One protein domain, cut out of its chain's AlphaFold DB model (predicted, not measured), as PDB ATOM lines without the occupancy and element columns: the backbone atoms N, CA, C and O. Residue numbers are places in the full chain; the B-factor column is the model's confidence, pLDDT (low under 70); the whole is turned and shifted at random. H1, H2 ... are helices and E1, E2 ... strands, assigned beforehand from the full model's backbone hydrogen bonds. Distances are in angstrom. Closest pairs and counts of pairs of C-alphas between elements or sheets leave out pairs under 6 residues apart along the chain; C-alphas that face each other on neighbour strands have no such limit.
ATOM      1  N   ILE A 217      31.909 -20.679  26.449       80.81
ATOM      2  CA  ILE A 217      30.655 -20.650  25.717       80.81
ATOM      3  C   ILE A 217      29.546 -20.636  26.762       80.81
ATOM      4  O   ILE A 217      29.563 -21.401  27.724       80.81
ATOM      5  N   THR A 218      28.572 -19.748  26.618       86.69
ATOM      6  CA  THR A 218      27.415 -19.661  27.506       86.69
ATOM      7  C   THR A 218      26.124 -19.745  26.710       86.69
ATOM      8  O   THR A 218      25.893 -18.939  25.814       86.69
ATOM      9  N   ILE A 219      25.239 -20.661  27.099       89.94
ATOM     10  CA  ILE A 219      23.872 -20.770  26.586       89.94
ATOM     11  C   ILE A 219      22.912 -20.265  27.660       89.94
ATOM     12  O   ILE A 219      22.848 -20.814  28.762       89.94
ATOM     13  N   THR A 220      22.132 -19.230  27.346       91.31
ATOM     14  CA  THR A 220      21.141 -18.664  28.272       91.31
ATOM     15  C   THR A 220      19.742 -18.657  27.670       91.31
ATOM     16  O   THR A 220      19.502 -18.041  26.632       91.31
ATOM     17  N   PHE A 221      18.785 -19.265  28.375       93.50
ATOM     18  CA  PHE A 221      17.361 -19.171  28.042       93.50
ATOM     19  C   PHE A 221      16.645 -18.091  28.866       93.50
ATOM     20  O   PHE A 221      16.715 -18.069  30.101       93.50
ATOM     21  N   VAL A 222      15.893 -17.214  28.194       93.25
ATOM     22  CA  VAL A 222      15.108 -16.150  28.838       93.25
ATOM     23  C   VAL A 222      13.701 -16.068  28.248       93.25
ATOM     24  O   VAL A 222      13.522 -15.855  27.053       93.25
ATOM     25  N   GLU A 223      12.675 -16.145  29.100       92.00
ATOM     26  CA  GLU A 223      11.303 -15.781  28.721       92.00
ATOM     27  C   GLU A 223      11.178 -14.249  28.651       92.00
ATOM     28  O   GLU A 223      11.390 -13.547  29.643       92.00
ATOM     29  N   VAL A 224      10.817 -13.717  27.480       90.19
ATOM     30  CA  VAL A 224      10.599 -12.272  27.273       90.19
ATOM     31  C   VAL A 224       9.131 -11.912  27.504       90.19
ATOM     32  O   VAL A 224       8.819 -10.894  28.128       90.19
ATOM     33  N   THR A 225       8.223 -12.751  27.002       88.69
ATOM     34  CA  THR A 225       6.775 -12.696  27.241       88.69
ATOM     35  C   THR A 225       6.229 -14.116  27.367       88.69
ATOM     36  O   THR A 225       6.923 -15.071  27.032       88.69
ATOM     37  N   ASP A 226       4.962 -14.258  27.750       84.94
ATOM     38  CA  ASP A 226       4.291 -15.558  27.854       84.94
ATOM     39  C   ASP A 226       4.234 -16.343  26.530       84.94
ATOM     40  O   ASP A 226       4.011 -17.550  26.549       84.94
ATOM     41  N   ALA A 227       4.457 -15.683  25.390       87.31
ATOM     42  CA  ALA A 227       4.470 -16.297  24.063       87.31
ATOM     43  C   ALA A 227       5.820 -16.182  23.330       87.31
ATOM     44  O   ALA A 227       5.919 -16.593  22.172       87.31
ATOM     45  N   THR A 228       6.852 -15.590  23.942       89.94
ATOM     46  CA  THR A 228       8.146 -15.355  23.275       89.94
ATOM     47  C   THR A 228       9.323 -15.503  24.227       89.94
ATOM     48  O   THR A 228       9.304 -14.940  25.323       89.94
ATOM     49  N   GLY A 229      10.392 -16.140  23.768       89.25
ATOM     50  CA  GLY A 229      11.648 -16.272  24.503       89.25
ATOM     51  C   GLY A 229      12.849 -15.886  23.654       89.25
ATOM     52  O   GLY A 229      12.716 -15.610  22.462       89.25
ATOM     53  N   THR A 230      14.017 -15.876  24.276       90.50
ATOM     54  CA  THR A 230      15.305 -15.777  23.595       90.50
ATOM     55  C   THR A 230      16.220 -16.885  24.074       90.50
ATOM     56  O   THR A 230      16.285 -17.158  25.277       90.50
ATOM     57  N   LEU A 231      16.927 -17.489  23.130       88.81
ATOM     58  CA  LEU A 231      18.087 -18.326  23.382       88.81
ATOM     59  C   LEU A 231      19.312 -17.524  22.961       88.81
ATOM     60  O   LEU A 231      19.367 -17.036  21.834       88.81
ATOM     61  N   THR A 232      20.239 -17.321  23.887       86.62
ATOM     62  CA  THR A 232      21.457 -16.555  23.637       86.62
ATOM     63  C   THR A 232      22.658 -17.468  23.764       86.62
ATOM     64  O   THR A 232      22.821 -18.091  24.814       86.62
ATOM     65  N   PHE A 233      23.468 -17.511  22.715       84.19
ATOM     66  CA  PHE A 233      24.796 -18.104  22.711       84.19
ATOM     67  C   PHE A 233      25.790 -16.961  22.865       84.19
ATOM     68  O   PHE A 233      25.672 -15.936  22.199       84.19
ATOM     69  N   THR A 234      26.714 -17.085  23.803       82.81
ATOM     70  CA  THR A 234      27.767 -16.098  24.020       82.81
ATOM     71  C   THR A 234      29.074 -16.835  24.116       82.81
ATOM     72  O   THR A 234      29.262 -17.615  25.044       82.81
ATOM     73  N   GLU A 235      29.963 -16.557  23.184       80.69
ATOM     74  CA  GLU A 235      31.324 -17.052  23.206       80.69
ATOM     75  C   GLU A 235      32.241 -15.920  23.648       80.69
ATOM     76  O   GLU A 235      32.125 -14.787  23.176       80.69
ATOM     77  N   VAL A 236      33.122 -16.210  24.596       80.75
ATOM     78  CA  VAL A 236      34.154 -15.285  25.049       80.75
ATOM     79  C   VAL A 236      35.496 -15.950  24.827       80.75
ATOM     80  O   VAL A 236      35.786 -16.934  25.498       80.75
ATOM     81  N   CYS A 237      36.293 -15.349  23.950       77.19
ATOM     82  CA  CYS A 237      37.672 -15.720  23.679       77.19
ATOM     83  C   CYS A 237      38.599 -14.666  24.290       77.19
ATOM     84  O   CYS A 237      38.431 -13.462  24.053       77.19
ATOM     85  N   THR A 238      39.572 -15.080  25.099       77.44
ATOM     86  CA  THR A 238      40.594 -14.159  25.627       77.44
ATOM     87  C   THR A 238      41.969 -14.549  25.120       77.44
ATOM     88  O   THR A 238      42.471 -15.614  25.447       77.44
ATOM     89  N   LEU A 239      42.608 -13.646  24.380       71.94
ATOM     90  CA  LEU A 239      43.911 -13.912  23.776       71.94
ATOM     91  C   LEU A 239      45.041 -13.854  24.807       71.94
ATOM     92  O   LEU A 239      44.982 -13.091  25.781       71.94
ATOM     93  N   SER A 240      46.132 -14.570  24.535       71.00
ATOM     94  CA  SER A 240      47.370 -14.437  25.307       71.00
ATOM     95  C   SER A 240      47.940 -13.006  25.225       71.00
ATOM     96  O   SER A 240      47.561 -12.198  24.372       71.00
ATOM     97  N   GLU A 241      48.889 -12.641  26.102       68.06
ATOM     98  CA  GLU A 241      49.585 -11.338  26.003       68.06
ATOM     99  C   GLU A 241      50.368 -11.215  24.679       68.06
ATOM    100  O   GLU A 241      50.460 -10.123  24.122       68.06
ATOM    101  N   SER A 242      50.897 -12.331  24.160       65.50
ATOM    102  CA  SER A 242      51.643 -12.378  22.896       65.50
ATOM    103  C   SER A 242      50.723 -12.158  21.696       65.50
ATOM    104  O   SER A 242      51.012 -11.321  20.837       65.50
ATOM    105  N   ASP A 243      49.580 -12.835  21.679       68.25
ATOM    106  CA  ASP A 243      48.641 -12.768  20.554       68.25
ATOM    107  C   ASP A 243      47.853 -11.465  20.603       68.25
ATOM    108  O   ASP A 243      47.652 -10.808  19.587       68.25
ATOM    109  N   SER A 244      47.548 -10.971  21.808       67.94
ATOM    110  CA  SER A 244      47.055  -9.607  21.998       67.94
ATOM    111  C   SER A 244      48.038  -8.567  21.460       67.94
ATOM    112  O   SER A 244      47.620  -7.573  20.868       67.94
ATOM    113  N   ASP A 245      49.347  -8.740  21.656       65.38
ATOM    114  CA  ASP A 245      50.348  -7.840  21.083       65.38
ATOM    115  C   ASP A 245      50.353  -7.896  19.554       65.38
ATOM    116  O   ASP A 245      50.444  -6.836  18.928       65.38
ATOM    117  N   HIS A 246      50.196  -9.088  18.979       64.81
ATOM    118  CA  HIS A 246      50.093  -9.290  17.540       64.81
ATOM    119  C   HIS A 246      48.837  -8.623  16.961       64.81
ATOM    120  O   HIS A 246      48.922  -7.734  16.115       64.81
ATOM    121  N   VAL A 247      47.660  -8.996  17.458       66.19
ATOM    122  CA  VAL A 247      46.365  -8.521  16.959       66.19
ATOM    123  C   VAL A 247      46.230  -7.007  17.143       66.19
ATOM    124  O   VAL A 247      45.645  -6.322  16.307       66.19
ATOM    125  N   ARG A 248      46.848  -6.419  18.179       68.56
ATOM    126  CA  ARG A 248      46.907  -4.953  18.321       68.56
ATOM    127  C   ARG A 248      47.663  -4.273  17.182       68.56
ATOM    128  O   ARG A 248      47.284  -3.163  16.825       68.56
ATOM    129  N   LEU A 249      48.712  -4.888  16.635       62.56
ATOM    130  CA  LEU A 249      49.416  -4.334  15.474       62.56
ATOM    131  C   LEU A 249      48.505  -4.346  14.245       62.56
ATOM    132  O   LEU A 249      48.394  -3.323  13.580       62.56
ATOM    133  N   MET A 250      47.786  -5.449  14.018       64.38
ATOM    134  CA  MET A 250      46.821  -5.570  12.919       64.38
ATOM    135  C   MET A 250      45.691  -4.536  13.019       64.38
ATOM    136  O   MET A 250      45.373  -3.858  12.044       64.38
ATOM    137  N   ILE A 251      45.102  -4.373  14.209       62.88
ATOM    138  CA  ILE A 251      44.017  -3.408  14.435       62.88
ATOM    139  C   ILE A 251      44.502  -1.965  14.235       62.88
ATOM    140  O   ILE A 251      43.786  -1.155  13.646       62.88
ATOM    141  N   ASP A 252      45.686  -1.627  14.752       58.75
ATOM    142  CA  ASP A 252      46.282  -0.295  14.588       58.75
ATOM    143  C   ASP A 252      46.597  -0.017  13.110       58.75
ATOM    144  O   ASP A 252      46.285   1.060  12.605       58.75
ATOM    145  N   GLU A 253      47.130  -1.007  12.388       62.25
ATOM    146  CA  GLU A 253      47.450  -0.913  10.961       62.25
ATOM    147  C   GLU A 253      46.206  -0.729  10.081       62.25
ATOM    148  O   GLU A 253      46.203   0.137   9.201       62.25
ATOM    149  N   ALA A 254      45.133  -1.480  10.347       57.59
ATOM    150  CA  ALA A 254      43.837  -1.307   9.687       57.59
ATOM    151  C   ALA A 254      43.142   0.021  10.068       57.59
ATOM    152  O   ALA A 254      42.238   0.489   9.369       57.59
ATOM    153  N   GLY A 255      43.556   0.613  11.191       65.88
ATOM    154  CA  GLY A 255      43.073   1.865  11.756       65.88
ATOM    155  C   GLY A 255      43.789   3.105  11.220       65.88
ATOM    156  O   GLY A 255      43.785   3.387  10.018       65.88
ATOM    157  N   ASP A 256      44.329   3.923  12.130       67.75
ATOM    158  CA  ASP A 256      45.088   5.131  11.782       67.75
ATOM    159  C   ASP A 256      46.616   4.990  11.893       67.75
ATOM    160  O   ASP A 256      47.340   5.923  11.509       67.75
ATOM    161  N   ASN A 257      47.084   3.802  12.296       70.62
ATOM    162  CA  ASN A 257      48.481   3.385  12.370       70.62
ATOM    163  C   ASN A 257      49.344   4.374  13.175       70.62
ATOM    164  O   ASN A 257      50.426   4.802  12.746       70.62
ATOM    165  N   ASP A 258      48.826   4.824  14.324       65.00
ATOM    166  CA  ASP A 258      49.518   5.747  15.229       65.00
ATOM    167  C   ASP A 258      50.348   5.048  16.323       65.00
ATOM    168  O   ASP A 258      51.037   5.712  17.119       65.00
ATOM    169  N   GLY A 259      50.349   3.712  16.315       62.22
ATOM    170  CA  GLY A 259      51.000   2.849  17.288       62.22
ATOM    171  C   GLY A 259      50.159   2.602  18.541       62.22
ATOM    172  O   GLY A 259      50.711   2.143  19.546       62.22
ATOM    173  N   ASN A 260      48.868   2.955  18.546       67.50
ATOM    174  CA  ASN A 260      47.957   2.739  19.667       67.50
ATOM    175  C   ASN A 260      46.555   2.347  19.192       67.50
ATOM    176  O   ASN A 260      45.789   3.178  18.723       67.50
ATOM    177  N   VAL A 261      46.121   1.145  19.566       64.81
ATOM    178  CA  VAL A 261      44.732   0.738  19.347       64.81
ATOM    179  C   VAL A 261      43.763   1.514  20.239       64.81
ATOM    180  O   VAL A 261      43.773   1.417  21.474       64.81
ATOM    181  N   SER A 262      42.859   2.247  19.605       72.62
ATOM    182  CA  SER A 262      41.687   2.849  20.222       72.62
ATOM    183  C   SER A 262      40.482   1.902  20.198       72.62
ATOM    184  O   SER A 262      40.356   1.003  19.371       72.62
ATOM    185  N   ALA A 263      39.498   2.167  21.062       69.75
ATOM    186  CA  ALA A 263      38.225   1.440  21.042       69.75
ATOM    187  C   ALA A 263      37.440   1.602  19.721       69.75
ATOM    188  O   ALA A 263      36.504   0.851  19.478       69.75
ATOM    189  N   THR A 264      37.772   2.605  18.898       73.81
ATOM    190  CA  THR A 264      37.127   2.792  17.585       73.81
ATOM    191  C   THR A 264      37.724   1.834  16.561       73.81
ATOM    192  O   THR A 264      36.975   1.244  15.796       73.81
ATOM    193  N   GLU A 265      39.042   1.657  16.578       64.81
ATOM    194  CA  GLU A 265      39.749   0.764  15.653       64.81
ATOM    195  C   GLU A 265      39.439  -0.692  15.966       64.81
ATOM    196  O   GLU A 265      39.064  -1.434  15.068       64.81
ATOM    197  N   LEU A 266      39.433  -1.060  17.251       67.31
ATOM    198  CA  LEU A 266      38.998  -2.386  17.687       67.31
ATOM    199  C   LEU A 266      37.570  -2.700  17.222       67.31
ATOM    200  O   LEU A 266      37.319  -3.767  16.686       67.31
ATOM    201  N   ALA A 267      36.630  -1.764  17.377       65.88
ATOM    202  CA  ALA A 267      35.251  -1.974  16.933       65.88
ATOM    203  C   ALA A 267      35.116  -2.058  15.401       65.88
ATOM    204  O   ALA A 267      34.233  -2.755  14.914       65.88
ATOM    205  N   ALA A 268      35.959  -1.343  14.649       66.75
ATOM    206  CA  ALA A 268      35.982  -1.429  13.192       66.75
ATOM    207  C   ALA A 268      36.537  -2.780  12.723       66.75
ATOM    208  O   ALA A 268      35.945  -3.387  11.840       66.75
ATOM    209  N   PHE A 269      37.600  -3.264  13.365       69.25
ATOM    210  CA  PHE A 269      38.195  -4.573  13.101       69.25
ATOM    211  C   PHE A 269      37.229  -5.732  13.410       69.25
ATOM    212  O   PHE A 269      37.056  -6.636  12.599       69.25
ATOM    213  N   MET A 270      36.498  -5.664  14.529       66.81
ATOM    214  CA  MET A 270      35.448  -6.651  14.834       66.81
ATOM    215  C   MET A 270      34.298  -6.613  13.816       66.81
ATOM    216  O   MET A 270      33.712  -7.638  13.496       66.81
ATOM    217  N   ALA A 271      33.964  -5.430  13.290       65.12
ATOM    218  CA  ALA A 271      32.932  -5.306  12.263       65.12
ATOM    219  C   ALA A 271      33.385  -5.856  10.903       65.12
ATOM    220  O   ALA A 271      32.541  -6.332  10.156       65.12
ATOM    221  N   THR A 272      34.681  -5.801  10.582       63.75
ATOM    222  CA  THR A 272      35.217  -6.432   9.367       63.75
ATOM    223  C   THR A 272      35.263  -7.953   9.474       63.75
ATOM    224  O   THR A 272      35.042  -8.609   8.468       63.75
ATOM    225  N   MET A 273      35.470  -8.508  10.674       63.00
ATOM    226  CA  MET A 273      35.364  -9.957  10.911       63.00
ATOM    227  C   MET A 273      33.938 -10.494  10.725       63.00
ATOM    228  O   MET A 273      33.770 -11.639  10.351       63.00
ATOM    229  N   LEU A 274      32.913  -9.667  10.954       57.84
ATOM    230  CA  LEU A 274      31.504 -10.022  10.729       57.84
ATOM    231  C   LEU A 274      31.043  -9.886   9.266       57.84
ATOM    232  O   LEU A 274      29.962 -10.356   8.926       57.84
ATOM    233  N   GLU A 294      26.117 -30.657   9.425       59.69
ATOM    234  CA  GLU A 294      26.260 -29.504  10.336       59.69
ATOM    235  C   GLU A 294      25.496 -29.639  11.671       59.69
ATOM    236  O   GLU A 294      25.431 -28.709  12.477       59.69
ATOM    237  N   GLY A 295      24.887 -30.798  11.919       70.81
ATOM    238  CA  GLY A 295      24.021 -31.035  13.056       70.81
ATOM    239  C   GLY A 295      22.759 -30.165  13.039       70.81
ATOM    240  O   GLY A 295      22.637 -29.138  12.377       70.81
ATOM    241  N   VAL A 296      21.727 -30.605  13.755       81.00
ATOM    242  CA  VAL A 296      20.412 -29.954  13.736       81.00
ATOM    243  C   VAL A 296      20.008 -29.551  15.142       81.00
ATOM    244  O   VAL A 296      19.828 -30.405  16.014       81.00
ATOM    245  N   PHE A 297      19.803 -28.248  15.348       85.19
ATOM    246  CA  PHE A 297      19.204 -27.713  16.567       85.19
ATOM    247  C   PHE A 297      17.678 -27.669  16.463       85.19
ATOM    248  O   PHE A 297      17.115 -27.064  15.551       85.19
ATOM    249  N   GLU A 298      16.986 -28.226  17.456       89.50
ATOM    250  CA  GLU A 298      15.535 -28.105  17.599       89.50
ATOM    251  C   GLU A 298      15.165 -27.522  18.967       89.50
ATOM    252  O   GLU A 298      15.671 -27.946  20.005       89.50
ATOM    253  N   PHE A 299      14.216 -26.585  18.989       90.88
ATOM    254  CA  PHE A 299      13.581 -26.086  20.206       90.88
ATOM    255  C   PHE A 299      12.132 -26.573  20.272       90.88
ATOM    256  O   PHE A 299      11.334 -26.310  19.373       90.88
ATOM    257  N   ASP A 300      11.777 -27.309  21.324       91.88
ATOM    258  CA  ASP A 300      10.482 -27.987  21.483       91.88
ATOM    259  C   ASP A 300      10.088 -28.869  20.277       91.88
ATOM    260  O   ASP A 300       8.905 -29.026  19.949       91.88
ATOM    261  N   GLY A 301      11.085 -29.466  19.612       88.00
ATOM    262  CA  GLY A 301      10.908 -30.286  18.409       88.00
ATOM    263  C   GLY A 301      10.624 -29.482  17.136       88.00
ATOM    264  O   GLY A 301      10.068 -30.021  16.176       88.00
ATOM    265  N   VAL A 302      10.914 -28.179  17.150       87.19
ATOM    266  CA  VAL A 302      10.907 -27.311  15.972       87.19
ATOM    267  C   VAL A 302      12.343 -26.927  15.655       87.19
ATOM    268  O   VAL A 302      13.008 -26.300  16.475       87.19
ATOM    269  N   GLU A 303      12.793 -27.288  14.461       85.69
ATOM    270  CA  GLU A 303      14.106 -26.928  13.930       85.69
ATOM    271  C   GLU A 303      14.323 -25.409  13.936       85.69
ATOM    272  O   GLU A 303      13.439 -24.625  13.566       85.69
ATOM    273  N   ILE A 304      15.497 -24.994  14.401       78.12
ATOM    274  CA  ILE A 304      15.913 -23.599  14.436       78.12
ATOM    275  C   ILE A 304      16.614 -23.287  13.109       78.12
ATOM    276  O   ILE A 304      17.815 -23.466  12.980       78.12
ATOM    277  N   GLU A 305      15.875 -22.762  12.130       61.00
ATOM    278  CA  GLU A 305      16.424 -22.409  10.799       61.00
ATOM    279  C   GLU A 305      17.446 -21.240  10.827       61.00
ATOM    280  O   GLU A 305      18.000 -20.869   9.799       61.00
ATOM    281  N   ALA A 306      17.678 -20.615  11.988       50.47
ATOM    282  CA  ALA A 306      18.339 -19.313  12.115       50.47
ATOM    283  C   ALA A 306      19.874 -19.342  12.225       50.47
ATOM    284  O   ALA A 306      20.458 -18.267  12.289       50.47
ATOM    285  N   MET A 307      20.530 -20.508  12.233       47.75
ATOM    286  CA  MET A 307      21.998 -20.540  12.088       47.75
ATOM    287  C   MET A 307      22.437 -20.298  10.631       47.75
ATOM    288  O   MET A 307      23.560 -19.878  10.410       47.75
ATOM    289  N   ASN A 308      21.513 -20.414   9.663       41.03
ATOM    290  CA  ASN A 308      21.759 -20.169   8.234       41.03
ATOM    291  C   ASN A 308      21.174 -18.849   7.692       41.03
ATOM    292  O   ASN A 308      21.294 -18.563   6.503       41.03
ATOM    293  N   ASP A 309      20.518 -18.030   8.526       35.34
ATOM    294  CA  ASP A 309      19.901 -16.776   8.071       35.34
ATOM    295  C   ASP A 309      20.058 -15.681   9.143       35.34
ATOM    296  O   ASP A 309      19.199 -15.478  10.003       35.34
ATOM    297  N   ALA A 310      21.205 -14.996   9.078       40.06
ATOM    298  CA  ALA A 310      21.568 -13.775   9.802       40.06
ATOM    299  C   ALA A 310      21.044 -13.697  11.254       40.06
ATOM    300  O   ALA A 310      20.157 -12.873  11.549       40.06
ATOM    301  N   PRO A 311      21.602 -14.480  12.199       46.72
ATOM    302  CA  PRO A 311      21.550 -14.058  13.589       46.72
ATOM    303  C   PRO A 311      22.090 -12.619  13.675       46.72
ATOM    304  O   PRO A 311      22.938 -12.192  12.888       46.72
ATOM    305  N   THR A 312      21.570 -11.809  14.602       53.72
ATOM    306  CA  THR A 312      22.288 -10.586  14.991       53.72
ATOM    307  C   THR A 312      23.499 -11.015  15.797       53.72
ATOM    308  O   THR A 312      23.491 -10.865  17.018       53.72
ATOM    309  N   GLU A 313      24.481 -11.585  15.110       58.00
ATOM    310  CA  GLU A 313      25.783 -11.845  15.670       58.00
ATOM    311  C   GLU A 313      26.396 -10.487  15.996       58.00
ATOM    312  O   GLU A 313      26.413  -9.546  15.189       58.00
ATOM    313  N   THR A 314      26.803 -10.325  17.246       60.72
ATOM    314  CA  THR A 314      27.530  -9.135  17.662       60.72
ATOM    315  C   THR A 314      28.868  -9.547  18.216       60.72
ATOM    316  O   THR A 314      28.935 -10.070  19.325       60.72
ATOM    317  N   ILE A 315      29.921  -9.216  17.481       57.16
ATOM    318  CA  ILE A 315      31.289  -9.331  17.958       57.16
ATOM    319  C   ILE A 315      31.685  -8.013  18.626       57.16
ATOM    320  O   ILE A 315      31.454  -6.912  18.111       57.16
ATOM    321  N   SER A 316      32.272  -8.106  19.814       60.22
ATOM    322  CA  SER A 316      32.824  -6.960  20.531       60.22
ATOM    323  C   SER A 316      34.177  -7.289  21.146       60.22
ATOM    324  O   SER A 316      34.413  -8.410  21.575       60.22
ATOM    325  N   GLY A 317      35.059  -6.290  21.196       59.34
ATOM    326  CA  GLY A 317      36.380  -6.406  21.806       59.34
ATOM    327  C   GLY A 317      36.534  -5.489  23.018       59.34
ATOM    328  O   GLY A 317      36.060  -4.346  23.008       59.34
ATOM    329  N   VAL A 318      37.252  -5.943  24.044       62.12
ATOM    330  CA  VAL A 318      37.684  -5.112  25.178       62.12
ATOM    331  C   VAL A 318      39.205  -5.145  25.297       62.12
ATOM    332  O   VAL A 318      39.811  -6.207  25.275       62.12
ATOM    333  N   LEU A 319      39.812  -3.965  25.462       61.09
ATOM    334  CA  LEU A 319      41.231  -3.801  25.789       61.09
ATOM    335  C   LEU A 319      41.376  -3.503  27.283       61.09
ATOM    336  O   LEU A 319      41.171  -2.362  27.716       61.09
ATOM    337  N   GLU A 320      41.750  -4.504  28.078       66.00
ATOM    338  CA  GLU A 320      42.030  -4.331  29.506       66.00
ATOM    339  C   GLU A 320      43.455  -4.780  29.836       66.00
ATOM    340  O   GLU A 320      43.861  -5.911  29.603       66.00
ATOM    341  N   GLY A 321      44.270  -3.861  30.361       62.22
ATOM    342  CA  GLY A 321      45.648  -4.179  30.753       62.22
ATOM    343  C   GLY A 321      46.612  -4.500  29.602       62.22
ATOM    344  O   GLY A 321      47.775  -4.748  29.895       62.22
ATOM    345  N   GLY A 322      46.173  -4.419  28.342       62.31
ATOM    346  CA  GLY A 322      46.960  -4.789  27.157       62.31
ATOM    347  C   GLY A 322      46.491  -6.080  26.485       62.31
ATOM    348  O   GLY A 322      46.932  -6.347  25.377       62.31
ATOM    349  N   VAL A 323      45.569  -6.810  27.119       70.81
ATOM    350  CA  VAL A 323      44.971  -8.041  26.594       70.81
ATOM    351  C   VAL A 323      43.681  -7.720  25.838       70.81
ATOM    352  O   VAL A 323      42.919  -6.842  26.268       70.81
ATOM    353  N   ILE A 324      43.468  -8.401  24.710       70.00
ATOM    354  CA  ILE A 324      42.232  -8.361  23.927       70.00
ATOM    355  C   ILE A 324      41.340  -9.525  24.364       70.00
ATOM    356  O   ILE A 324      41.733 -10.685  24.289       70.00
ATOM    357  N   THR A 325      40.117  -9.201  24.773       75.50
ATOM    358  CA  THR A 325      39.030 -10.177  24.923       75.50
ATOM    359  C   THR A 325      38.002  -9.925  23.835       75.50
ATOM    360  O   THR A 325      37.525  -8.792  23.703       75.50
ATOM    361  N   MET A 326      37.668 -10.966  23.085       73.81
ATOM    362  CA  MET A 326      36.643 -10.992  22.051       73.81
ATOM    363  C   MET A 326      35.387 -11.655  22.610       73.81
ATOM    364  O   MET A 326      35.445 -12.565  23.432       73.81
ATOM    365  N   THR A 327      34.224 -11.156  22.218       77.12
ATOM    366  CA  THR A 327      32.943 -11.734  22.610       77.12
ATOM    367  C   THR A 327      32.036 -11.756  21.402       77.12
ATOM    368  O   THR A 327      31.663 -10.671  20.948       77.12
ATOM    369  N   SER A 328      31.686 -12.950  20.923       76.38
ATOM    370  CA  SER A 328      30.593 -13.142  19.970       76.38
ATOM    371  C   SER A 328      29.301 -13.436  20.728       76.38
ATOM    372  O   SER A 328      29.294 -13.938  21.858       76.38
ATOM    373  N   THR A 329      28.172 -13.013  20.177       78.38
ATOM    374  CA  THR A 329      26.867 -13.252  20.785       78.38
ATOM    375  C   THR A 329      25.813 -13.404  19.717       78.38
ATOM    376  O   THR A 329      25.504 -12.433  19.026       78.38
ATOM    377  N   ASP A 330      25.180 -14.570  19.711       79.69
ATOM    378  CA  ASP A 330      24.026 -14.876  18.885       79.69
ATOM    379  C   ASP A 330      22.756 -14.913  19.711       79.69
ATOM    380  O   ASP A 330      22.684 -15.491  20.798       79.69
ATOM    381  N   VAL A 331      21.711 -14.282  19.182       82.19
ATOM    382  CA  VAL A 331      20.410 -14.204  19.846       82.19
ATOM    383  C   VAL A 331      19.328 -14.747  18.932       82.19
ATOM    384  O   VAL A 331      18.910 -14.101  17.973       82.19
ATOM    385  N   ILE A 332      18.795 -15.903  19.310       83.50
ATOM    386  CA  ILE A 332      17.707 -16.573  18.610       83.50
ATOM    387  C   ILE A 332      16.390 -16.221  19.295       83.50
ATOM    388  O   ILE A 332      16.215 -16.406  20.502       83.50
ATOM    389  N   THR A 333      15.435 -15.705  18.521       85.88
ATOM    390  CA  THR A 333      14.086 -15.420  19.025       85.88
ATOM    391  C   THR A 333      13.210 -16.660  18.914       85.88
ATOM    392  O   THR A 333      13.044 -17.219  17.834       85.88
ATOM    393  N   LEU A 334      12.583 -17.041  20.023       87.50
ATOM    394  CA  LEU A 334      11.756 -18.236  20.140       87.50
ATOM    395  C   LEU A 334      10.273 -17.882  20.255       87.50
ATOM    396  O   LEU A 334       9.894 -16.894  20.895       87.50
ATOM    397  N   VAL A 335       9.419 -18.739  19.694       88.00
ATOM    398  CA  VAL A 335       7.966 -18.712  19.911       88.00
ATOM    399  C   VAL A 335       7.626 -19.745  20.978       88.00
ATOM    400  O   VAL A 335       7.892 -20.926  20.790       88.00
ATOM    401  N   LEU A 336       7.024 -19.305  22.082       88.25
ATOM    402  CA  LEU A 336       6.690 -20.167  23.219       88.25
ATOM    403  C   LEU A 336       5.186 -20.455  23.267       88.25
ATOM    404  O   LEU A 336       4.364 -19.587  22.957       88.25
ATOM    405  N   ASP A 337       4.816 -21.659  23.705       88.31
ATOM    406  CA  ASP A 337       3.441 -21.965  24.105       88.31
ATOM    407  C   ASP A 337       3.250 -21.619  25.596       88.31
ATOM    408  O   ASP A 337       3.836 -22.288  26.452       88.31
ATOM    409  N   PRO A 338       2.402 -20.634  25.954       84.69
ATOM    410  CA  PRO A 338       2.188 -20.237  27.347       84.69
ATOM    411  C   PRO A 338       1.628 -21.358  28.229       84.69
ATOM    412  O   PRO A 338       1.699 -21.251  29.454       84.69
ATOM    413  N   ALA A 339       1.032 -22.403  27.643       85.62
ATOM    414  CA  ALA A 339       0.494 -23.547  28.375       85.62
ATOM    415  C   ALA A 339       1.559 -24.594  28.743       85.62
ATOM    416  O   ALA A 339       1.255 -25.539  29.477       85.62
ATOM    417  N   VAL A 340       2.775 -24.452  28.220       88.00
ATOM    418  CA  VAL A 340       3.886 -25.370  28.446       88.00
ATOM    419  C   VAL A 340       4.762 -24.826  29.579       88.00
ATOM    420  O   VAL A 340       5.138 -23.660  29.603       88.00
ATOM    421  N   ASP A 341       5.060 -25.682  30.558       91.06
ATOM    422  CA  ASP A 341       5.911 -25.355  31.716       91.06
ATOM    423  C   ASP A 341       7.287 -26.046  31.632       91.06
ATOM    424  O   ASP A 341       8.029 -26.139  32.613       91.06
ATOM    425  N   THR A 342       7.616 -26.604  30.466       93.88
ATOM    426  CA  THR A 342       8.848 -27.351  30.194       93.88
ATOM    427  C   THR A 342       9.250 -27.142  28.744       93.88
ATOM    428  O   THR A 342       8.507 -27.563  27.866       93.88
ATOM    429  N   HIS A 343      10.412 -26.541  28.520       94.62
ATOM    430  CA  HIS A 343      10.988 -26.360  27.192       94.62
ATOM    431  C   HIS A 343      12.238 -27.220  27.026       94.62
ATOM    432  O   HIS A 343      12.920 -27.525  28.012       94.62
ATOM    433  N   THR A 344      12.537 -27.624  25.797       95.25
ATOM    434  CA  THR A 344      13.688 -28.482  25.489       95.25
ATOM    435  C   THR A 344      14.429 -27.980  24.257       95.25
ATOM    436  O   THR A 344      13.804 -27.730  23.233       95.25
ATOM    437  N   LEU A 345      15.751 -27.856  24.367       94.06
ATOM    438  CA  LEU A 345      16.662 -27.680  23.238       94.06
ATOM    439  C   LEU A 345      17.370 -29.010  22.987       94.06
ATOM    440  O   LEU A 345      17.914 -29.596  23.928       94.06
ATOM    441  N   THR A 346      17.363 -29.470  21.743       92.38
ATOM    442  CA  THR A 346      18.107 -30.653  21.309       92.38
ATOM    443  C   THR A 346      19.060 -30.312  20.180       92.38
ATOM    444  O   THR A 346      18.730 -29.479  19.342       92.38
ATOM    445  N   TYR A 347      20.200 -30.989  20.155       88.88
ATOM    446  CA  TYR A 347      21.133 -31.009  19.031       88.88
ATOM    447  C   TYR A 347      21.346 -32.458  18.612       88.88
ATOM    448  O   TYR A 347      21.467 -33.322  19.485       88.88
ATOM    449  N   GLN A 348      21.368 -32.726  17.311       86.31
ATOM    450  CA  GLN A 348      21.694 -34.040  16.765       86.31
ATOM    451  C   GLN A 348      22.633 -33.895  15.580       86.31
ATOM    452  O   GLN A 348      22.271 -33.228  14.619       86.31
ATOM    453  N   SER A 349      23.770 -34.581  15.630       80.31
ATOM    454  CA  SER A 349      24.680 -34.749  14.498       80.31
ATOM    455  C   SER A 349      24.914 -36.238  14.239       80.31
ATOM    456  O   SER A 349      24.868 -37.071  15.155       80.31
ATOM    457  N   THR A 350      25.079 -36.606  12.972       69.25
ATOM    458  CA  THR A 350      25.564 -37.930  12.564       69.25
ATOM    459  C   THR A 350      27.068 -37.949  12.329       69.25
ATOM    460  O   THR A 350      27.615 -39.054  12.221       69.25
ATOM    461  N   ASP A 351      27.717 -36.782  12.359       64.31
ATOM    462  CA  ASP A 351      29.156 -36.677  12.504       64.31
ATOM    463  C   ASP A 351      29.558 -36.891  13.970       64.31
ATOM    464  O   ASP A 351      28.957 -36.377  14.917       64.31
ATOM    465  N   ALA A 352      30.519 -37.783  14.154       55.88
ATOM    466  CA  ALA A 352      31.087 -38.148  15.443       55.88
ATOM    467  C   ALA A 352      32.612 -38.193  15.361       55.88
ATOM    468  O   ALA A 352      33.249 -38.690  16.299       55.88
ATOM    469  N   ASP A 353      33.179 -37.781  14.224       56.59
ATOM    470  CA  ASP A 353      34.605 -37.819  13.987       56.59
ATOM    471  C   ASP A 353      35.226 -36.668  14.788       56.59
ATOM    472  O   ASP A 353      35.437 -35.570  14.304       56.59
ATOM    473  N   GLY A 354      35.495 -36.938  16.073       55.84
ATOM    474  CA  GLY A 354      36.394 -36.116  16.876       55.84
ATOM    475  C   GLY A 354      37.759 -36.143  16.216       55.84
ATOM    476  O   GLY A 354      38.438 -37.175  16.234       55.84
ATOM    477  N   GLY A 355      38.112 -35.044  15.573       47.88
ATOM    478  CA  GLY A 355      39.309 -34.946  14.769       47.88
ATOM    479  C   GLY A 355      39.985 -33.620  15.022       47.88
ATOM    480  O   GLY A 355      39.602 -32.621  14.441       47.88
ATOM    481  N   ASP A 356      41.035 -33.682  15.835       48.72
ATOM    482  CA  ASP A 356      42.221 -32.824  15.740       48.72
ATOM    483  C   ASP A 356      42.248 -31.549  16.608       48.72
ATOM    484  O   ASP A 356      43.329 -30.994  16.791       48.72
ATOM    485  N   GLU A 357      41.144 -31.156  17.253       54.28
ATOM    486  CA  GLU A 357      41.090 -29.921  18.058       54.28
ATOM    487  C   GLU A 357      41.457 -30.093  19.549       54.28
ATOM    488  O   GLU A 357      41.221 -31.136  20.183       54.28
ATOM    489  N   GLU A 358      42.024 -29.031  20.142       57.06
ATOM    490  CA  GLU A 358      42.206 -28.933  21.591       57.06
ATOM    491  C   GLU A 358      40.851 -29.034  22.308       57.06
ATOM    492  O   GLU A 358      39.816 -28.571  21.835       57.06
ATOM    493  N   CYS A 359      40.830 -29.661  23.484       62.09
ATOM    494  CA  CYS A 359      39.595 -29.824  24.240       62.09
ATOM    495  C   CYS A 359      38.943 -28.468  24.567       62.09
ATOM    496  O   CYS A 359      39.408 -27.761  25.461       62.09
ATOM    497  N   SER A 360      37.834 -28.163  23.882       56.91
ATOM    498  CA  SER A 360      37.095 -26.900  23.990       56.91
ATOM    499  C   SER A 360      36.784 -26.502  25.442       56.91
ATOM    500  O   SER A 360      36.407 -27.349  26.267       56.91
ATOM    501  N   GLY A 361      36.871 -25.197  25.723       59.16
ATOM    502  CA  GLY A 361      36.598 -24.571  27.020       59.16
ATOM    503  C   GLY A 361      35.209 -24.865  27.611       59.16
ATOM    504  O   GLY A 361      34.297 -25.375  26.963       59.16
ATOM    505  N   SER A 362      35.036 -24.571  28.904       71.88
ATOM    506  CA  SER A 362      33.834 -24.959  29.654       71.88
ATOM    507  C   SER A 362      32.562 -24.287  29.118       71.88
ATOM    508  O   SER A 362      32.413 -23.066  29.206       71.88
ATOM    509  N   LEU A 363      31.607 -25.089  28.644       85.69
ATOM    510  CA  LEU A 363      30.270 -24.649  28.264       85.69
ATOM    511  C   LEU A 363      29.414 -24.441  29.521       85.69
ATOM    512  O   LEU A 363      29.204 -25.357  30.315       85.69
ATOM    513  N   SER A 364      28.877 -23.240  29.693       89.69
ATOM    514  CA  SER A 364      27.977 -22.866  30.781       89.69
ATOM    515  C   SER A 364      26.535 -22.775  30.284       89.69
ATOM    516  O   SER A 364      26.248 -22.124  29.285       89.69
ATOM    517  N   ILE A 365      25.595 -23.397  30.992       91.56
ATOM    518  CA  ILE A 365      24.171 -23.385  30.643       91.56
ATOM    519  C   ILE A 365      23.374 -22.804  31.807       91.56
ATOM    520  O   ILE A 365      23.379 -23.341  32.921       91.56
ATOM    521  N   ASP A 366      22.634 -21.730  31.532       89.81
ATOM    522  CA  ASP A 366      21.845 -20.995  32.522       89.81
ATOM    523  C   ASP A 366      20.448 -20.603  31.992       89.81
ATOM    524  O   ASP A 366      20.099 -20.772  30.819       89.81
ATOM    525  N   SER A 367      19.594 -20.109  32.887       91.19
ATOM    526  CA  SER A 367      18.267 -19.598  32.557       91.19
ATOM    527  C   SER A 367      17.795 -18.504  33.507       91.19
ATOM    528  O   SER A 367      18.121 -18.467  34.693       91.19
ATOM    529  N   ALA A 368      16.949 -17.612  32.997       89.56
ATOM    530  CA  ALA A 368      16.350 -16.565  33.811       89.56
ATOM    531  C   ALA A 368      15.101 -17.048  34.570       89.56
ATOM    532  O   ALA A 368      14.182 -17.650  34.013       89.56
ATOM    533  N   SER A 369      15.013 -16.663  35.849       86.62
ATOM    534  CA  SER A 369      13.805 -16.820  36.673       86.62
ATOM    535  C   SER A 369      12.563 -16.260  35.946       86.62
ATOM    536  O   SER A 369      12.622 -15.134  35.447       86.62
ATOM    537  N   PRO A 370      11.424 -16.986  35.910       89.81
ATOM    538  CA  PRO A 370      11.058 -18.113  36.776       89.81
ATOM    539  C   PRO A 370      11.524 -19.500  36.308       89.81
ATOM    540  O   PRO A 370      11.203 -20.480  36.981       89.81
ATOM    541  N   TRP A 371      12.244 -19.593  35.192       92.06
ATOM    542  CA  TRP A 371      12.756 -20.857  34.672       92.06
ATOM    543  C   TRP A 371      14.013 -21.302  35.415       92.06
ATOM    544  O   TRP A 371      14.680 -20.511  36.083       92.06
ATOM    545  N   SER A 372      14.281 -22.600  35.335       92.50
ATOM    546  CA  SER A 372      15.490 -23.238  35.842       92.50
ATOM    547  C   SER A 372      15.911 -24.360  34.902       92.50
ATOM    548  O   SER A 372      15.062 -25.136  34.452       92.50
ATOM    549  N   THR A 373      17.211 -24.466  34.640       93.69
ATOM    550  CA  THR A 373      17.809 -25.596  33.923       93.69
ATOM    551  C   THR A 373      17.728 -26.836  34.810       93.69
ATOM    552  O   THR A 373      18.206 -26.846  35.946       93.69
ATOM    553  N   THR A 374      17.071 -27.885  34.321       92.56
ATOM    554  CA  THR A 374      16.750 -29.085  35.114       92.56
ATOM    555  C   THR A 374      17.364 -30.373  34.602       92.56
ATOM    556  O   THR A 374      17.511 -31.306  35.394       92.56
ATOM    557  N   ASN A 375      17.716 -30.429  33.321       93.88
ATOM    558  CA  ASN A 375      18.445 -31.539  32.730       93.88
ATOM    559  C   ASN A 375      19.416 -30.994  31.685       93.88
ATOM    560  O   ASN A 375      19.052 -30.080  30.946       93.88
ATOM    561  N   VAL A 376      20.610 -31.572  31.647       94.75
ATOM    562  CA  VAL A 376      21.625 -31.353  30.617       94.75
ATOM    563  C   VAL A 376      22.266 -32.708  30.353       94.75
ATOM    564  O   VAL A 376      22.720 -33.364  31.294       94.75
ATOM    565  N   THR A 377      22.277 -33.148  29.100       93.50
ATOM    566  CA  THR A 377      22.937 -34.389  28.685       93.50
ATOM    567  C   THR A 377      23.661 -34.194  27.370       93.50
ATOM    568  O   THR A 377      23.097 -33.595  26.461       93.50
ATOM    569  N   PHE A 378      24.869 -34.743  27.288       90.75
ATOM    570  CA  PHE A 378      25.720 -34.768  26.103       90.75
ATOM    571  C   PHE A 378      26.114 -36.221  25.829       90.75
ATOM    572  O   PHE A 378      26.402 -36.975  26.769       90.75
ATOM    573  N   ASN A 379      26.080 -36.629  24.563       87.19
ATOM    574  CA  ASN A 379      26.426 -37.973  24.123       87.19
ATOM    575  C   ASN A 379      27.556 -37.940  23.086       87.19
ATOM    576  O   ASN A 379      27.450 -37.177  22.132       87.19
ATOM    577  N   PRO A 380      28.559 -38.831  23.202       84.62
ATOM    578  CA  PRO A 380      28.628 -39.953  24.144       84.62
ATOM    579  C   PRO A 380      29.001 -39.529  25.576       84.62
ATOM    580  O   PRO A 380      30.002 -38.870  25.813       84.62
ATOM    581  N   SER A 381      28.235 -39.979  26.576       85.75
ATOM    582  CA  SER A 381      28.408 -39.543  27.976       85.75
ATOM    583  C   SER A 381      29.750 -39.906  28.626       85.75
ATOM    584  O   SER A 381      30.004 -39.507  29.757       85.75
ATOM    585  N   ASP A 382      30.540 -40.768  27.985       83.38
ATOM    586  CA  ASP A 382      31.871 -41.141  28.469       83.38
ATOM    587  C   ASP A 382      32.934 -40.097  28.072       83.38
ATOM    588  O   ASP A 382      33.984 -40.073  28.704       83.38
ATOM    589  N   ASP A 383      32.641 -39.219  27.105       81.38
ATOM    590  CA  ASP A 383      33.553 -38.173  26.615       81.38
ATOM    591  C   ASP A 383      33.189 -36.774  27.137       81.38
ATOM    592  O   ASP A 383      33.978 -35.848  27.029       81.38
ATOM    593  N   TRP A 384      32.031 -36.614  27.785       85.38
ATOM    594  CA  TRP A 384      31.534 -35.317  28.257       85.38
ATOM    595  C   TRP A 384      31.273 -35.329  29.764       85.38
ATOM    596  O   TRP A 384      30.476 -36.134  30.257       85.38
ATOM    597  N   ASP A 385      31.927 -34.434  30.511       87.31
ATOM    598  CA  ASP A 385      31.627 -34.214  31.931       87.31
ATOM    599  C   ASP A 385      30.552 -33.141  32.068       87.31
ATOM    600  O   ASP A 385      30.610 -32.095  31.426       87.31
ATOM    601  N   VAL A 386      29.561 -33.404  32.919       89.88
ATOM    602  CA  VAL A 386      28.418 -32.515  33.143       89.88
ATOM    603  C   VAL A 386      28.268 -32.282  34.644       89.88
ATOM    604  O   VAL A 386      27.819 -33.158  35.394       89.88
ATOM    605  N   GLU A 387      28.614 -31.078  35.095       90.94
ATOM    606  CA  GLU A 387      28.550 -30.661  36.493       90.94
ATOM    607  C   GLU A 387      27.387 -29.686  36.734       90.94
ATOM    608  O   GLU A 387      27.245 -28.666  36.069       90.94
ATOM    609  N   HIS A 388      26.568 -29.955  37.754       91.44
ATOM    610  CA  HIS A 388      25.534 -29.025  38.215       91.44
ATOM    611  C   HIS A 388      26.000 -28.279  39.467       91.44
ATOM    612  O   HIS A 388      26.203 -28.880  40.533       91.44
ATOM    613  N   LEU A 389      26.125 -26.960  39.351       88.06
ATOM    614  CA  LEU A 389      26.570 -26.083  40.422       88.06
ATOM    615  C   LEU A 389      25.437 -25.723  41.393       88.06
ATOM    616  O   LEU A 389      24.244 -25.879  41.140       88.06
ATOM    617  N   ALA A 390      25.816 -25.238  42.577       85.31
ATOM    618  CA  ALA A 390      24.867 -24.939  43.651       85.31
ATOM    619  C   ALA A 390      24.013 -23.679  43.408       85.31
ATOM    620  O   ALA A 390      23.030 -23.470  44.125       85.31
ATOM    621  N   ASP A 391      24.416 -22.823  42.474       82.75
ATOM    622  CA  ASP A 391      23.696 -21.624  42.040       82.75
ATOM    623  C   ASP A 391      22.656 -21.901  40.944       82.75
ATOM    624  O   ASP A 391      21.807 -21.043  40.718       82.75
ATOM    625  N   GLY A 392      22.638 -23.114  40.379       81.94
ATOM    626  CA  GLY A 392      21.696 -23.549  39.343       81.94
ATOM    627  C   GLY A 392      22.299 -23.615  37.939       81.94
ATOM    628  O   GLY A 392      21.644 -24.143  37.042       81.94
ATOM    629  N   THR A 393      23.530 -23.131  37.765       86.38
ATOM    630  CA  THR A 393      24.273 -23.206  36.505       86.38
ATOM    631  C   THR A 393      24.771 -24.627  36.259       86.38
ATOM    632  O   THR A 393      25.162 -25.335  37.194       86.38
ATOM    633  N   TRP A 394      24.773 -25.045  34.999       91.44
ATOM    634  CA  TRP A 394      25.378 -26.301  34.566       91.44
ATOM    635  C   TRP A 394      26.655 -26.010  33.786       91.44
ATOM    636  O   TRP A 394      26.652 -25.130  32.935       91.44
ATOM    637  N   LEU A 395      27.726 -26.734  34.093       89.50
ATOM    638  CA  LEU A 395      28.986 -26.695  33.363       89.50
ATOM    639  C   LEU A 395      29.158 -28.002  32.598       89.50
ATOM    640  O   LEU A 395      28.887 -29.076  33.138       89.50
ATOM    641  N   VAL A 396      29.610 -27.898  31.358       88.25
ATOM    642  CA  VAL A 396      29.884 -29.020  30.469       88.25
ATOM    643  C   VAL A 396      31.297 -28.864  29.925       88.25
ATOM    644  O   VAL A 396      31.693 -27.769  29.535       88.25
ATOM    645  N   SER A 397      32.067 -29.944  29.924       84.44
ATOM    646  CA  SER A 397      33.426 -29.959  29.379       84.44
ATOM    647  C   SER A 397      33.686 -31.262  28.643       84.44
ATOM    648  O   SER A 397      33.326 -32.331  29.150       84.44
ATOM    649  N   ASN A 398      34.344 -31.175  27.491       80.44
ATOM    650  CA  ASN A 398      34.829 -32.346  26.775       80.44
ATOM    651  C   ASN A 398      36.067 -32.916  27.494       80.44
ATOM    652  O   ASN A 398      36.863 -32.180  28.083       80.44
ATOM    653  N   MET A 399      36.179 -34.240  27.543       75.31
ATOM    654  CA  MET A 399      37.220 -34.963  28.259       75.31
ATOM    655  C   MET A 399      38.103 -35.749  27.291       75.31
ATOM    656  O   MET A 399      37.631 -36.635  26.581       75.31
ATOM    657  N   ASP A 400      39.414 -35.567  27.429       73.50
ATOM    658  CA  ASP A 400      40.417 -36.536  26.980       73.50
ATOM    659  C   ASP A 400      40.367 -37.788  27.888       73.50
ATOM    660  O   ASP A 400      41.100 -37.928  28.880       73.50
ATOM    661  N   SER A 401      39.415 -38.691  27.620       69.81
ATOM    662  CA  SER A 401      39.225 -39.890  28.453       69.81
ATOM    663  C   SER A 401      40.287 -40.968  28.222       69.81
ATOM    664  O   SER A 401      40.414 -41.872  29.064       69.81
ATOM    665  N   ASP A 402      41.037 -40.925  27.118       72.25
ATOM    666  CA  ASP A 402      42.044 -41.938  26.792       72.25
ATOM    667  C   ASP A 402      43.497 -41.499  27.086       72.25
ATOM    668  O   ASP A 402      44.375 -42.354  27.297       72.25
ATOM    669  N   GLY A 403      43.690 -40.202  27.323       68.62
ATOM    670  CA  GLY A 403      44.904 -39.556  27.793       68.62
ATOM    671  C   GLY A 403      45.920 -39.284  26.688       68.62
ATOM    672  O   GLY A 403      47.122 -39.279  26.997       68.62
ATOM    673  N   ASP A 404      45.487 -39.183  25.432       69.06
ATOM    674  CA  ASP A 404      46.357 -38.932  24.285       69.06
ATOM    675  C   ASP A 404      46.636 -37.442  24.025       69.06
ATOM    676  O   ASP A 404      47.591 -37.129  23.307       69.06
ATOM    677  N   GLY A 405      45.939 -36.553  24.738       64.06
ATOM    678  CA  GLY A 405      46.061 -35.104  24.637       64.06
ATOM    679  C   GLY A 405      45.043 -34.452  23.705       64.06
ATOM    680  O   GLY A 405      45.123 -33.239  23.548       64.06
ATOM    681  N   VAL A 406      44.115 -35.220  23.127       66.88
ATOM    682  CA  VAL A 406      43.063 -34.750  22.219       66.88
ATOM    683  C   VAL A 406      41.701 -35.171  22.773       66.88
ATOM    684  O   VAL A 406      41.577 -36.112  23.560       66.88
ATOM    685  N   CYS A 407      40.652 -34.439  22.415       70.75
ATOM    686  CA  CYS A 407      39.299 -34.816  22.791       70.75
ATOM    687  C   CYS A 407      38.770 -35.958  21.907       70.75
ATOM    688  O   CYS A 407      38.991 -36.000  20.702       70.75
ATOM    689  N   ASN A 408      38.073 -36.923  22.518       66.81
ATOM    690  CA  ASN A 408      37.733 -38.186  21.848       66.81
ATOM    691  C   ASN A 408      36.637 -38.062  20.782       66.81
ATOM    692  O   ASN A 408      36.582 -38.889  19.870       66.81
ATOM    693  N   SER A 409      35.684 -37.146  20.980       72.75
ATOM    694  CA  SER A 409      34.536 -36.981  20.087       72.75
ATOM    695  C   SER A 409      33.796 -35.661  20.296       72.75
ATOM    696  O   SER A 409      33.715 -35.132  21.410       72.75
ATOM    697  N   GLU A 410      33.189 -35.181  19.217       76.44
ATOM    698  CA  GLU A 410      32.125 -34.181  19.237       76.44
ATOM    699  C   GLU A 410      30.796 -34.756  19.774       76.44
ATOM    700  O   GLU A 410      30.607 -35.982  19.829       76.44
ATOM    701  N   PRO A 411      29.834 -33.913  20.208       81.62
ATOM    702  CA  PRO A 411      28.603 -34.412  20.791       81.62
ATOM    703  C   PRO A 411      27.581 -34.786  19.709       81.62
ATOM    704  O   PRO A 411      26.878 -33.943  19.179       81.62
ATOM    705  N   THR A 412      27.388 -36.076  19.460       84.19
ATOM    706  CA  THR A 412      26.354 -36.575  18.523       84.19
ATOM    707  C   THR A 412      24.904 -36.259  18.923       84.19
ATOM    708  O   THR A 412      24.016 -36.215  18.075       84.19
ATOM    709  N   ASP A 413      24.624 -36.102  20.220       88.88
ATOM    710  CA  ASP A 413      23.277 -35.824  20.735       88.88
ATOM    711  C   ASP A 413      23.360 -35.020  22.038       88.88
ATOM    712  O   ASP A 413      24.051 -35.413  22.986       88.88
ATOM    713  N   VAL A 414      22.642 -33.896  22.088       91.31
ATOM    714  CA  VAL A 414      22.534 -33.022  23.265       91.31
ATOM    715  C   VAL A 414      21.068 -32.804  23.608       91.31
ATOM    716  O   VAL A 414      20.239 -32.591  22.726       91.31
ATOM    717  N   GLU A 415      20.746 -32.788  24.901       95.12
ATOM    718  CA  GLU A 415      19.431 -32.389  25.412       95.12
ATOM    719  C   GLU A 415      19.597 -31.436  26.600       95.12
ATOM    720  O   GLU A 415      20.229 -31.770  27.606       95.12
ATOM    721  N   ILE A 416      18.987 -30.253  26.507       95.38
ATOM    722  CA  ILE A 416      18.911 -29.262  27.583       95.38
ATOM    723  C   ILE A 416      17.440 -28.983  27.887       95.38
ATOM    724  O   ILE A 416      16.659 -28.647  26.998       95.38
ATOM    725  N   VAL A 417      17.045 -29.103  29.158       95.75
ATOM    726  CA  VAL A 417      15.646 -28.964  29.592       95.75
ATOM    727  C   VAL A 417      15.496 -27.855  30.619       95.75
ATOM    728  O   VAL A 417      16.030 -27.943  31.733       95.75
ATOM    729  N   TRP A 418      14.651 -26.875  30.308       95.44
ATOM    730  CA  TRP A 418      14.242 -25.829  31.240       95.44
ATOM    731  C   TRP A 418      12.829 -26.069  31.740       95.44
ATOM    732  O   TRP A 418      11.908 -26.328  30.967       95.44
ATOM    733  N   THR A 419      12.626 -25.926  33.046       93.88
ATOM    734  CA  THR A 419      11.287 -25.964  33.640       93.88
ATOM    735  C   THR A 419      11.045 -24.738  34.493       93.88
ATOM    736  O   THR A 419      11.948 -24.237  35.170       93.88
ATOM    737  N   ARG A 420       9.800 -24.270  34.489       91.06
ATOM    738  CA  ARG A 420       9.310 -23.310  35.474       91.06
ATOM    739  C   ARG A 420       8.349 -24.003  36.434       91.06
ATOM    740  O   ARG A 420       7.757 -25.031  36.092       91.06
TER     741      ARG A 420
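This is residues 217 to 274 and 294 to 420 of the 591 residues of an uncharacterized protein of Euryarchaeota archaeon (UniProt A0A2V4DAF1). Two sheets stand partly face to face as a sandwich with crossed strands, and the larger, twisted sheet reaches past the smaller one along its long strands E2 and E5. At that far end E4, H1 and H2 make a small head. The printed part has 185 residues with two named helices and eleven named strands, in the order E1 E2 H1 H2 E3 E4 E5 E6 E7 E8 E9 E10 E11. The larger sheet, E4 E5 E2 E1 E7 E10 E9, is mixed and the smaller, E3 E6 E11 E8, antiparallel; the class is mixed, helices and strands. The whole is only just compact, close to loose, with a radius of gyration of the C-alphas of 19.0 A and spans of 58 by 46 by 34 A.

Start with the hairpin of E1, residues 217 to 225, and E2, residues 228 to 238, where N 218 and O 234 are 2.7 A apart, within hydrogen-bond range. E5, residues 323 to 335, is antiparallel to E2, with N 326 and O 237 at 2.8 A, and forms a hairpin with the edge strand E4, residues 316 to 320, with N 327 and O 316 at 2.8 A. E7, residues 362 to 367, is parallel to E1, with N 219 and O 364 at 2.8 A. E10, residues 394 to 398, is antiparallel to E7, with N 363 and O 396 at 2.8 A, and forms a hairpin with the edge strand E9, residues 384 to 388, with N 387 and O 395 at 2.8 A. In the other sheet look for E3, residues 296 to 299, E6, residues 342 to 348, E11, residues 413 to 419, and E8, residues 372 to 379, with N 298 and O 346 at 2.9 A, N 343 and O 418 at 2.9 A, and N 374 and O 417 at 2.8 A. The sheets form a sandwich, two sheets face to face, with facing parts 8.0 A centre to centre and strands at 47 degrees. H1, residues 241 to 254, and H2, residues 263 to 273, make two layers with the larger sheet, helices on one face of it. The closest C-alphas of H1 and E5 are those of Ser 244 and Val 323, 5.3 A. H2 is over E4 at a height over the sheet of 8.2 A, slantwise to the strands at 42 degrees on the local plane, with closest C-alphas Met 270 and Ser 316, 6.3 A. H1 touches H2 with residues 251 to 254 alone, about perpendicular at 87 degrees, closest at the C-alphas of Ile 251 and Leu 266, 6.1 A. In both helices every O i to N i+4 pair is within hydrogen-bond range.

Find C-alpha 217 at (30.655, -20.650, 25.717), where E1 begins its 25.2 A. E2 runs 32.6 A, H1 20.0 A, and E5, the longest strand, 39.1 A from C-alpha 323 at (44.971, -8.041, 26.594). E11 ends at C-alpha 419, (11.287, -25.964, 33.640), after 20.2 A.

The two C-alphas farthest apart, those of Asp 258 and Ala 339, are 58.6 A apart. Residues 275 to 293 are not printed, and C-alphas 274 and 294 are 20.2 A apart across the cut. The links E3 to E4, E6 to E7 and E10 to E11 are long. The mean pLDDT of the printed part is 76.5; look for values under 70 in, among others, residues 241 to 256, 305 to 322 and 350 to 361.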